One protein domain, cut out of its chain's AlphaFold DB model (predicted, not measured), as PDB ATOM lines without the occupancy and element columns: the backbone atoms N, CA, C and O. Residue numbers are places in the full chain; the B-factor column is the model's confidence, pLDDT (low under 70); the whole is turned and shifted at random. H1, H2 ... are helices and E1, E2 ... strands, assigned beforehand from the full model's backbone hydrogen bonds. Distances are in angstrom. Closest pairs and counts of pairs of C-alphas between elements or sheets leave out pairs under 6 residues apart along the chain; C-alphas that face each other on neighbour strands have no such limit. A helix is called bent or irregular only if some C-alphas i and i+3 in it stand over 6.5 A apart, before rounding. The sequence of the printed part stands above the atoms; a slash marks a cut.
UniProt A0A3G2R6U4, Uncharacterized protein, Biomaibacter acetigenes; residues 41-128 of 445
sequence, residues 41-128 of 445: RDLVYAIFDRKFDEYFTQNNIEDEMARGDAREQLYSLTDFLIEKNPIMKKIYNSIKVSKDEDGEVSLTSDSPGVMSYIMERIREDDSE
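Overview. This is residues 41 to 128 of the 445 residues of an uncharacterized protein of Biomaibacter acetigenes (UniProt A0A3G2R6U4). Helix H1 runs through the middle, with H2 crossing it on one side, the small hairpin E1 and E2 along another, and H4 loosely placed on the side away from H2. H3 bridges from the end of H2 into E1. The printed part has 88 residues with four named helices and two named strands, in the order H1 H2 H3 E1 E2 H4; it is mostly helix, and the two-stranded sheet is antiparallel. It is compact, with a radius of gyration of the C-alphas of 13.6 A and spans of 33 by 33 by 29 A.

Along the chain. H1, residues 41 to 58, begins at C-alpha 41 (106.859, 166.586, 88.811) and is 25.7 A long. H2, residues 68 to 84, is 26.0 A long and only just irregular: C-alphas 69 and 72 are 6.6 A apart. H3 is residues 86 to 94, E1 95 to 99 and E2 105 to 109. H4, residues 112 to 124, is 17.7 A long and ends at C-alpha 124 (117.142, 167.648, 91.913).

Arrangement. H1, with residues 43 to 50 alone, touches H2 at a steep tilt of 59 degrees, opposite ways; the closest C-alphas, of Ile 47 and Thr 78, are 6.1 A apart. The closest C-alphas of H1 and E1, Phe 52 and Val 97, are 6.3 A apart. H2 and H3 touch only at the corner, closest at C-alphas 82 and 89, 4.4 A. In the hairpin E1 and E2, N 96 and O 108 are within hydrogen-bond range at 2.8 A. H4 is close to but not clearly touching H1, with C-alphas 41 and 122 closest at 6.5 A. H2 and H4 are apart. Each O i to N i+4 pair is within hydrogen-bond range in H1, H3 and H4, and 11 of 13 in H2.

Size, cuts and confidence. The farthest C-alphas, Asn 60 and Glu 128, are 38.3 A apart. The printed part has no cut and no long link. Mean pLDDT of the printed part is 71.5; 31 residues are under 70, among them 62 to 73 and 117 to 128.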
ATOM      1  N   ARG A  41     107.244 166.166  87.470       63.19
ATOM      2  CA  ARG A  41     106.859 166.586  88.811       63.19
ATOM      3  C   ARG A  41     105.342 166.685  88.989       63.19
ATOM      4  O   ARG A  41     104.798 165.954  89.814       63.19
ATOM      5  N   ASP A  42     104.664 167.551  88.242       64.06
ATOM      6  CA  ASP A  42     103.221 167.800  88.385       64.06
ATOM      7  C   ASP A  42     102.413 166.524  88.157       64.06
ATOM      8  O   ASP A  42     101.446 166.223  88.860       64.06
ATOM      9  N   LEU A  43     102.877 165.714  87.206       68.75
ATOM     10  CA  LEU A  43     102.283 164.426  86.905       68.75
ATOM     11  C   LEU A  43     102.452 163.410  88.049       68.75
ATOM     12  O   LEU A  43     101.545 162.620  88.317       68.75
ATOM     13  N   VAL A  44     103.608 163.409  88.721       71.12
ATOM     14  CA  VAL A  44     103.884 162.553  89.884       71.12
ATOM     15  C   VAL A  44     103.116 163.037  91.118       71.12
ATOM     16  O   VAL A  44     102.556 162.202  91.828       71.12
ATOM     17  N   TYR A  45     103.012 164.349  91.345       72.56
ATOM     18  CA  TYR A  45     102.213 164.909  92.440       72.56
ATOM     19  C   TYR A  45     100.732 164.567  92.293       72.56
ATOM     20  O   TYR A  45     100.135 164.099  93.257       72.56
ATOM     21  N   ALA A  46     100.165 164.663  91.087       74.44
ATOM     22  CA  ALA A  46      98.788 164.237  90.844       74.44
ATOM     23  C   ALA A  46      98.569 162.753  91.214       74.44
ATOM     24  O   ALA A  46      97.558 162.389  91.817       74.44
ATOM     25  N   ILE A  47      99.540 161.882  90.906       80.38
ATOM     26  CA  ILE A  47      99.506 160.462  91.289       80.38
ATOM     27  C   ILE A  47      99.581 160.288  92.810       80.38
ATOM     28  O   ILE A  47      98.815 159.497  93.364       80.38
ATOM     29  N   PHE A  48     100.484 160.999  93.488       81.19
ATOM     30  CA  PHE A  48     100.619 160.941  94.945       81.19
ATOM     31  C   PHE A  48      99.341 161.407  95.631       81.19
ATOM     32  O   PHE A  48      98.808 160.699  96.486       81.19
ATOM     33  N   ASP A  49      98.807 162.546  95.199       77.19
ATOM     34  CA  ASP A  49      97.586 163.118  95.738       77.19
ATOM     35  C   ASP A  49      96.417 162.152  95.603       77.19
ATOM     36  O   ASP A  49      95.716 161.915  96.588       77.19
ATOM     37  N   ARG A  50      96.252 161.511  94.439       84.00
ATOM     38  CA  ARG A  50      95.228 160.475  94.275       84.00
ATOM     39  C   ARG A  50      95.429 159.302  95.233       84.00
ATOM     40  O   ARG A  50      94.455 158.815  95.793       84.00
ATOM     41  N   LYS A  51      96.663 158.842  95.451       85.00
ATOM     42  CA  LYS A  51      96.937 157.711  96.353       85.00
ATOM     43  C   LYS A  51      96.604 158.018  97.811       85.00
ATOM     44  O   LYS A  51      96.071 157.146  98.497       85.00
ATOM     45  N   PHE A  52      96.891 159.233  98.275       79.56
ATOM     46  CA  PHE A  52      96.485 159.673  99.611       79.56
ATOM     47  C   PHE A  52      94.963 159.779  99.729       79.56
ATOM     48  O   PHE A  52      94.395 159.274 100.693       79.56
ATOM     49  N   ASP A  53      94.297 160.346  98.721       78.88
ATOM     50  CA  ASP A  53      92.837 160.488  98.708       78.88
ATOM     51  C   ASP A  53      92.111 159.127  98.700       78.88
ATOM     52  O   ASP A  53      91.173 158.912  99.478       78.88
ATOM     53  N   GLU A  54      92.587 158.169  97.894       83.19
ATOM     54  CA  GLU A  54      92.092 156.787  97.890       83.19
ATOM     55  C   GLU A  54      92.250 156.138  99.271       83.19
ATOM     56  O   GLU A  54      91.317 155.500  99.766       83.19
ATOM     57  N   TYR A  55      93.407 156.321  99.913       83.56
ATOM     58  CA  TYR A  55      93.691 155.749 101.225       83.56
ATOM     59  C   TYR A  55      92.821 156.355 102.332       83.56
ATOM     60  O   TYR A  55      92.219 155.607 103.108       83.56
ATOM     61  N   PHE A  56      92.705 157.683 102.401       80.94
ATOM     62  CA  PHE A  56      91.874 158.350 103.406       80.94
ATOM     63  C   PHE A  56      90.396 157.998 103.242       80.94
ATOM     64  O   PHE A  56      89.736 157.668 104.228       80.94
ATOM     65  N   THR A  57      89.906 157.941 101.999       79.44
ATOM     66  CA  THR A  57      88.524 157.541 101.700       79.44
ATOM     67  C   THR A  57      88.248 156.094 102.112       79.44
ATOM     68  O   THR A  57      87.236 155.820 102.752       79.44
ATOM     69  N   GLN A  58      89.147 155.158 101.792       83.44
ATOM     70  CA  GLN A  58      88.981 153.744 102.147       83.44
ATOM     71  C   GLN A  58      89.017 153.495 103.660       83.44
ATOM     72  O   GLN A  58      88.355 152.578 104.143       83.44
ATOM     73  N   ASN A  59      89.774 154.303 104.406       80.62
ATOM     74  CA  ASN A  59      89.945 154.147 105.851       80.62
ATOM     75  C   ASN A  59      89.066 155.101 106.675       80.62
ATOM     76  O   ASN A  59      89.181 155.122 107.900       80.62
ATOM     77  N   ASN A  60      88.177 155.857 106.020       76.44
ATOM     78  CA  ASN A  60      87.275 156.828 106.640       76.44
ATOM     79  C   ASN A  60      88.015 157.841 107.541       76.44
ATOM     80  O   ASN A  60      87.542 158.188 108.625       76.44
ATOM     81  N   ILE A  61      89.205 158.258 107.099       76.75
ATOM     82  CA  ILE A  61      90.055 159.256 107.756       76.75
ATOM     83  C   ILE A  61      89.645 160.631 107.224       76.75
ATOM     84  O   ILE A  61      89.498 160.807 106.015       76.75
ATOM     85  N   GLU A  62      89.439 161.589 108.126       63.72
ATOM     86  CA  GLU A  62      89.090 162.964 107.764       63.72
ATOM     87  C   GLU A  62      90.303 163.632 107.099       63.72
ATOM     88  O   GLU A  62      91.365 163.758 107.706       63.72
ATOM     89  N   ASP A  63      90.167 163.985 105.820       63.00
ATOM     90  CA  ASP A  63      91.223 164.643 105.052       63.00
ATOM     91  C   ASP A  63      91.302 166.128 105.442       63.00
ATOM     92  O   ASP A  63      90.465 166.937 105.030       63.00
ATOM     93  N   GLU A  64      92.319 166.497 106.223       53.44
ATOM     94  CA  GLU A  64      92.568 167.887 106.629       53.44
ATOM     95  C   GLU A  64      92.838 168.827 105.433       53.44
ATOM     96  O   GLU A  64      92.718 170.044 105.580       53.44
ATOM     97  N   MET A  65      93.152 168.302 104.235       51.19
ATOM     98  CA  MET A  65      93.392 169.110 103.030       51.19
ATOM     99  C   MET A  65      92.116 169.545 102.281       51.19
ATOM    100  O   MET A  65      92.229 170.293 101.311       51.19
ATOM    101  N   ALA A  66      90.917 169.126 102.716       48.78
ATOM    102  CA  ALA A  66      89.612 169.566 102.193       48.78
ATOM    103  C   ALA A  66      89.507 169.595 100.647       48.78
ATOM    104  O   ALA A  66      89.303 170.643 100.032       48.78
ATOM    105  N   ARG A  67      89.608 168.428  99.995       55.72
ATOM    106  CA  ARG A  67      89.695 168.325  98.521       55.72
ATOM    107  C   ARG A  67      88.380 168.407  97.728       55.72
ATOM    108  O   ARG A  67      88.440 168.347  96.504       55.72
ATOM    109  N   GLY A  68      87.232 168.605  98.388       55.47
ATOM    110  CA  GLY A  68      85.926 168.989  97.805       55.47
ATOM    111  C   GLY A  68      85.670 168.639  96.321       55.47
ATOM    112  O   GLY A  68      85.861 167.502  95.893       55.47
ATOM    113  N   ASP A  69      85.246 169.637  95.532       48.88
ATOM    114  CA  ASP A  69      84.929 169.528  94.090       48.88
ATOM    115  C   ASP A  69      86.164 169.288  93.186       48.88
ATOM    116  O   ASP A  69      86.030 169.055  91.985       48.88
ATOM    117  N   ALA A  70      87.385 169.316  93.737       59.31
ATOM    118  CA  ALA A  70      88.625 169.077  92.988       59.31
ATOM    119  C   ALA A  70      88.950 167.579  92.819       59.31
ATOM    120  O   ALA A  70      89.798 167.215  91.999       59.31
ATOM    121  N   ARG A  71      88.258 166.689  93.548       67.19
ATOM    122  CA  ARG A  71      88.468 165.233  93.480       67.19
ATOM    123  C   ARG A  71      88.183 164.662  92.089       67.19
ATOM    124  O   ARG A  71      88.988 163.892  91.573       67.19
ATOM    125  N   GLU A  72      87.081 165.058  91.449       67.00
ATOM    126  CA  GLU A  72      86.735 164.556  90.107       67.00
ATOM    127  C   GLU A  72      87.778 164.959  89.054       67.00
ATOM    128  O   GLU A  72      88.136 164.159  88.189       67.00
ATOM    129  N   GLN A  73      88.327 166.171  89.166       66.62
ATOM    130  CA  GLN A  73      89.374 166.667  88.269       66.62
ATOM    131  C   GLN A  73      90.701 165.932  88.485       66.62
ATOM    132  O   GLN A  73      91.346 165.538  87.514       66.62
ATOM    133  N   LEU A  74      91.080 165.679  89.743       73.19
ATOM    134  CA  LEU A  74      92.267 164.898  90.096       73.19
ATOM    135  C   LEU A  74      92.186 163.464  89.550       73.19
ATOM    136  O   LEU A  74      93.153 162.964  88.968       73.19
ATOM    137  N   TYR A  75      91.034 162.805  89.703       78.75
ATOM    138  CA  TYR A  75      90.811 161.445  89.204       78.75
ATOM    139  C   TYR A  75      90.828 161.408  87.676       78.75
ATOM    140  O   TYR A  75      91.538 160.590  87.097       78.75
ATOM    141  N   SER A  76      90.142 162.351  87.021       74.19
ATOM    142  CA  SER A  76      90.137 162.467  85.560       74.19
ATOM    143  C   SER A  76      91.540 162.697  84.988       74.19
ATOM    144  O   SER A  76      91.935 162.020  84.036       74.19
ATOM    145  N   LEU A  77      92.319 163.602  85.592       73.94
ATOM    146  CA  LEU A  77      93.696 163.872  85.191       73.94
ATOM    147  C   LEU A  77      94.570 162.627  85.362       73.94
ATOM    148  O   LEU A  77      95.251 162.212  84.432       73.94
ATOM    149  N   THR A  78      94.539 161.993  86.529       76.81
ATOM    150  CA  THR A  78      95.373 160.813  86.798       76.81
ATOM    151  C   THR A  78      94.978 159.594  85.964       76.81
ATOM    152  O   THR A  78      95.872 158.892  85.497       76.81
ATOM    153  N   ASP A  79      93.687 159.363  85.699       81.69
ATOM    154  CA  ASP A  79      93.229 158.312  84.777       81.69
ATOM    155  C   ASP A  79      93.777 158.559  83.368       81.69
ATOM    156  O   ASP A  79      94.395 157.670  82.778       81.69
ATOM    157  N   PHE A  80      93.663 159.794  82.867       77.12
ATOM    158  CA  PHE A  80      94.242 160.186  81.584       77.12
ATOM    159  C   PHE A  80      95.760 159.936  81.531       77.12
ATOM    160  O   PHE A  80      96.270 159.387  80.550       77.12
ATOM    161  N   LEU A  81      96.497 160.277  82.593       74.81
ATOM    162  CA  LEU A  81      97.949 160.080  82.670       74.81
ATOM    163  C   LEU A  81      98.349 158.604  82.680       74.81
ATOM    164  O   LEU A  81      99.297 158.212  81.994       74.81
ATOM    165  N   ILE A  82      97.619 157.781  83.430       80.00
ATOM    166  CA  ILE A  82      97.836 156.334  83.518       80.00
ATOM    167  C   ILE A  82      97.508 155.653  82.181       80.00
ATOM    168  O   ILE A  82      98.198 154.713  81.780       80.00
ATOM    169  N   GLU A  83      96.474 156.111  81.473       80.25
ATOM    170  CA  GLU A  83      96.093 155.571  80.166       80.25
ATOM    171  C   GLU A  83      97.085 155.940  79.063       80.25
ATOM    172  O   GLU A  83      97.428 155.097  78.230       80.25
ATOM    173  N   LYS A  84      97.561 157.189  79.048       76.06
ATOM    174  CA  LYS A  84      98.425 157.708  77.980       76.06
ATOM    175  C   LYS A  84      99.897 157.362  78.162       76.06
ATOM    176  O   LYS A  84     100.616 157.298  77.166       76.06
ATOM    177  N   ASN A  85     100.359 157.135  79.394       76.00
ATOM    178  CA  ASN A  85     101.775 156.922  79.678       76.00
ATOM    179  C   ASN A  85     102.028 155.604  80.450       76.00
ATOM    180  O   ASN A  85     101.775 155.516  81.655       76.00
ATOM    181  N   PRO A  86     102.612 154.576  79.794       75.75
ATOM    182  CA  PRO A  86     102.930 153.293  80.425       75.75
ATOM    183  C   PRO A  86     103.871 153.397  81.634       75.75
ATOM    184  O   PRO A  86     103.819 152.547  82.525       75.75
ATOM    185  N   ILE A  87     104.735 154.419  81.670       72.75
ATOM    186  CA  ILE A  87     105.634 154.685  82.798       72.75
ATOM    187  C   ILE A  87     104.818 155.195  83.985       72.75
ATOM    188  O   ILE A  87     104.969 154.669  85.084       72.75
ATOM    189  N   MET A  88     103.879 156.117  83.760       76.44
ATOM    190  CA  MET A  88     103.001 156.633  84.820       76.44
ATOM    191  C   MET A  88     102.085 155.560  85.385       76.44
ATOM    192  O   MET A  88     101.926 155.467  86.598       76.44
ATOM    193  N   LYS A  89     101.582 154.660  84.536       82.06
ATOM    194  CA  LYS A  89     100.860 153.469  84.993       82.06
ATOM    195  C   LYS A  89     101.708 152.575  85.895       82.06
ATOM    196  O   LYS A  89     101.217 152.077  86.907       82.06
ATOM    197  N   LYS A  90     102.981 152.358  85.549       78.69
ATOM    198  CA  LYS A  90     103.907 151.588  86.396       78.69
ATOM    199  C   LYS A  90     104.187 152.296  87.719       78.69
ATOM    200  O   LYS A  90     104.133 151.634  88.750       78.69
ATOM    201  N   ILE A  91     104.431 153.606  87.690       77.44
ATOM    202  CA  ILE A  91     104.656 154.429  88.884       77.44
ATOM    203  C   ILE A  91     103.436 154.342  89.805       77.44
ATOM    204  O   ILE A  91     103.568 153.889  90.940       77.44
ATOM    205  N   TYR A  92     102.240 154.624  89.284       83.19
ATOM    206  CA  TYR A  92     100.979 154.532  90.020       83.19
ATOM    207  C   TYR A  92     100.768 153.167  90.688       83.19
ATOM    208  O   TYR A  92     100.380 153.089  91.850       83.19
ATOM    209  N   ASN A  93     101.037 152.073  89.972       83.38
ATOM    210  CA  ASN A  93     100.866 150.722  90.511       83.38
ATOM    211  C   ASN A  93     101.938 150.344  91.539       83.38
ATOM    212  O   ASN A  93     101.696 149.489  92.386       83.38
ATOM    213  N   SER A  94     103.123 150.951  91.451       79.81
ATOM    214  CA  SER A  94     104.239 150.671  92.354       79.81
ATOM    215  C   SER A  94     104.149 151.409  93.687       79.81
ATOM    216  O   SER A  94     104.871 151.042  94.610       79.81
ATOM    217  N   ILE A  95     103.294 152.430  93.789       83.00
ATOM    218  CA  ILE A  95     103.149 153.279  94.971       83.00
ATOM    219  C   ILE A  95     101.892 152.895  95.747       83.00
ATOM    220  O   ILE A  95     100.805 152.721  95.183       83.00
ATOM    221  N   LYS A  96     102.042 152.809  97.065       84.19
ATOM    222  CA  LYS A  96     100.978 152.585  98.039       84.19
ATOM    223  C   LYS A  96     101.091 153.627  99.140       84.19
ATOM    224  O   LYS A  96     102.152 154.202  99.348       84.19
ATOM    225  N   VAL A  97      99.996 153.854  99.846       82.69
ATOM    226  CA  VAL A  97      99.990 154.650 101.071       82.69
ATOM    227  C   VAL A  97      99.743 153.692 102.222       82.69
ATOM    228  O   VAL A  97      98.859 152.835 102.147       82.69
ATOM    229  N   SER A  98     100.563 153.793 103.258       80.12
ATOM    230  CA  SER A  98     100.465 152.972 104.459       80.12
ATOM    231  C   SER A  98     100.738 153.819 105.691       80.12
ATOM    232  O   SER A  98     101.445 154.819 105.620       80.12
ATOM    233  N   LYS A  99     100.183 153.391 106.821       79.75
ATOM    234  CA  LYS A  99     100.452 153.980 108.129       79.75
ATOM    235  C   LYS A  99     101.590 153.208 108.791       79.75
ATOM    236  O   LYS A  99     101.544 151.977 108.789       79.75
ATOM    237  N   ASP A 100     102.598 153.907 109.289       74.62
ATOM    238  CA  ASP A 100     103.688 153.285 110.040       74.62
ATOM    239  C   ASP A 100     103.305 153.010 111.506       74.62
ATOM    240  O   ASP A 100     102.172 153.257 111.935       74.62
ATOM    241  N   GLU A 101     104.240 152.423 112.259       70.00
ATOM    242  CA  GLU A 101     104.039 152.024 113.660       70.00
ATOM    243  C   GLU A 101     103.762 153.221 114.590       70.00
ATOM    244  O   GLU A 101     103.063 153.055 115.592       70.00
ATOM    245  N   ASP A 102     104.228 154.420 114.226       69.12
ATOM    246  CA  ASP A 102     104.037 155.671 114.973       69.12
ATOM    247  C   ASP A 102     102.740 156.401 114.586       69.12
ATOM    248  O   ASP A 102     102.319 157.371 115.222       69.12
ATOM    249  N   GLY A 103     102.045 155.881 113.579       67.56
ATOM    250  CA  GLY A 103     100.768 156.384 113.129       67.56
ATOM    251  C   GLY A 103     100.861 157.471 112.058       67.56
ATOM    252  O   GLY A 103      99.838 158.094 111.755       67.56
ATOM    253  N   GLU A 104     102.032 157.678 111.467       73.25
ATOM    254  CA  GLU A 104     102.251 158.602 110.362       73.25
ATOM    255  C   GLU A 104     101.887 157.922 109.033       73.25
ATOM    256  O   GLU A 104     102.164 156.744 108.796       73.25
ATOM    257  N   VAL A 105     101.184 158.647 108.160       76.00
ATOM    258  CA  VAL A 105     100.744 158.126 106.860       76.00
ATOM    259  C   VAL A 105     101.774 158.521 105.812       76.00
ATOM    260  O   VAL A 105     101.972 159.704 105.551       76.00
ATOM    261  N   SER A 106     102.413 157.537 105.185       77.62
ATOM    262  CA  SER A 106     103.489 157.767 104.222       77.62
ATOM    263  C   SER A 106     103.320 156.948 102.943       77.62
ATOM    264  O   SER A 106     102.621 155.929 102.892       77.62
ATOM    265  N   LEU A 107     103.962 157.421 101.871       78.69
ATOM    266  CA  LEU A 107     104.038 156.697 100.608       78.69
ATOM    267  C   LEU A 107     105.110 155.612 100.699       78.69
ATOM    268  O   LEU A 107     106.280 155.888 100.963       78.69
ATOM    269  N   THR A 108     104.726 154.386 100.381       77.62
ATOM    270  CA  THR A 108     105.620 153.240 100.263       77.62
ATOM    271  C   THR A 108     105.615 152.705  98.838       77.62
ATOM    272  O   THR A 108     104.686 152.924  98.057       77.62
ATOM    273  N   SER A 109     106.684 152.012  98.459       79.81
ATOM    274  CA  SER A 109     106.758 151.324  97.176       79.81
ATOM    275  C   SER A 109     107.413 149.965  97.339       79.81
ATOM    276  O   SER A 109     108.422 149.838  98.030       79.81
ATOM    277  N   ASP A 110     106.886 148.968  96.628       73.25
ATOM    278  CA  ASP A 110     107.505 147.640  96.534       73.25
ATOM    279  C   ASP A 110     108.843 147.694  95.751       73.25
ATOM    280  O   ASP A 110     109.581 146.710  95.701       73.25
ATOM    281  N   SER A 111     109.175 148.838  95.130       76.44
ATOM    282  CA  SER A 111     110.439 149.085  94.432       76.44
ATOM    283  C   SER A 111     111.197 150.278  95.039       76.44
ATOM    284  O   SER A 111     111.005 151.423  94.617       76.44
ATOM    285  N   PRO A 112     112.124 150.033  95.987       69.38
ATOM    286  CA  PRO A 112     112.907 151.091  96.632       69.38
ATOM    287  C   PRO A 112     113.692 151.970  95.647       69.38
ATOM    288  O   PRO A 112     113.858 153.166  95.879       69.38
ATOM    289  N   GLY A 113     114.142 151.399  94.522       69.06
ATOM    290  CA  GLY A 113     114.863 152.129  93.474       69.06
ATOM    291  C   GLY A 113     113.985 153.108  92.690       69.06
ATOM    292  O   GLY A 113     114.440 154.201  92.375       69.06
ATOM    293  N   VAL A 114     112.719 152.762  92.426       70.06
ATOM    294  CA  VAL A 114     111.760 153.674  91.773       70.06
ATOM    295  C   VAL A 114     111.422 154.831  92.704       70.06
ATOM    296  O   VAL A 114     111.429 155.978  92.270       70.06
ATOM    297  N   MET A 115     111.199 154.547  93.990       71.75
ATOM    298  CA  MET A 115     110.919 155.593  94.973       71.75
ATOM    299  C   MET A 115     112.118 156.522  95.170       71.75
ATOM    300  O   MET A 115     111.951 157.736  95.183       71.75
ATOM    301  N   SER A 116     113.331 155.967  95.238       70.31
ATOM    302  CA  SER A 116     114.558 156.763  95.330       70.31
ATOM    303  C   SER A 116     114.753 157.634  94.090       70.31
ATOM    304  O   SER A 116     114.997 158.820  94.241       70.31
ATOM    305  N   TYR A 117     114.552 157.091  92.884       69.56
ATOM    306  CA  TYR A 117     114.645 157.846  91.629       69.56
ATOM    307  C   TYR A 117     113.604 158.973  91.534       69.56
ATOM    308  O   TYR A 117     113.927 160.077  91.111       69.56
ATOM    309  N   ILE A 118     112.357 158.715  91.941       68.56
ATOM    310  CA  ILE A 118     111.300 159.734  91.957       68.56
ATOM    311  C   ILE A 118     111.632 160.826  92.978       68.56
ATOM    312  O   ILE A 118     111.568 162.003  92.644       68.56
ATOM    313  N   MET A 119     112.028 160.449  94.196       67.69
ATOM    314  CA  MET A 119     112.381 161.404  95.250       67.69
ATOM    315  C   MET A 119     113.649 162.194  94.915       67.69
ATOM    316  O   MET A 119     113.721 163.376  95.224       67.69
ATOM    317  N   GLU A 120     114.635 161.573  94.267       65.88
ATOM    318  CA  GLU A 120     115.844 162.235  93.771       65.88
ATOM    319  C   GLU A 120     115.509 163.208  92.645       65.88
ATOM    320  O   GLU A 120     115.979 164.331  92.688       65.88
ATOM    321  N   ARG A 121     114.626 162.852  91.704       61.03
ATOM    322  CA  ARG A 121     114.178 163.779  90.653       61.03
ATOM    323  C   ARG A 121     113.349 164.937  91.191       61.03
ATOM    324  O   ARG A 121     113.524 166.047  90.716       61.03
ATOM    325  N   ILE A 122     112.501 164.696  92.193       60.88
ATOM    326  CA  ILE A 122     111.779 165.762  92.904       60.88
ATOM    327  C   ILE A 122     112.774 166.683  93.635       60.88
ATOM    328  O   ILE A 122     112.604 167.894  93.597       60.88
ATOM    329  N   ARG A 123     113.837 166.131  94.246       58.00
ATOM    330  CA  ARG A 123     114.879 166.896  94.962       58.00
ATOM    331  C   ARG A 123     115.906 167.583  94.054       58.00
ATOM    332  O   ARG A 123     116.428 168.624  94.428       58.00
ATOM    333  N   GLU A 124     116.251 167.017  92.900       51.88
ATOM    334  CA  GLU A 124     117.142 167.648  91.913       51.88
ATOM    335  C   GLU A 124     116.466 168.892  91.310       51.88
ATOM    336  O   GLU A 124     117.133 169.903  91.092       51.88
ATOM    337  N   ASP A 125     115.139 168.863  91.149       48.06
ATOM    338  CA  ASP A 125     114.309 170.004  90.728       48.06
ATOM    339  C   ASP A 125     114.099 171.060  91.841       48.06
ATOM    340  O   ASP A 125     113.641 172.169  91.571       48.06
ATOM    341  N   ASP A 126     114.477 170.757  93.093       43.75
ATOM    342  CA  ASP A 126     114.545 171.738  94.192       43.75
ATOM    343  C   ASP A 126     115.825 172.607  94.125       43.75
ATOM    344  O   ASP A 126     115.994 173.538  94.923       43.75
ATOM    345  N   SER A 127     116.741 172.356  93.174       42.78
ATOM    346  CA  SER A 127     117.907 173.219  92.949       42.78
ATOM    347  C   SER A 127     117.559 174.426  92.057       42.78
ATOM    348  O   SER A 127     117.716 174.411  90.845       42.78
ATOM    349  N   GLU A 128     117.108 175.491  92.736       40.41
ATOM    350  CA  GLU A 128     116.627 176.801  92.253       40.41
ATOM    351  C   GLU A 128     115.186 176.824  91.713       40.41
ATOM    352  O   GLU A 128     114.935 176.488  90.556       40.41
TER     353      GLU A 128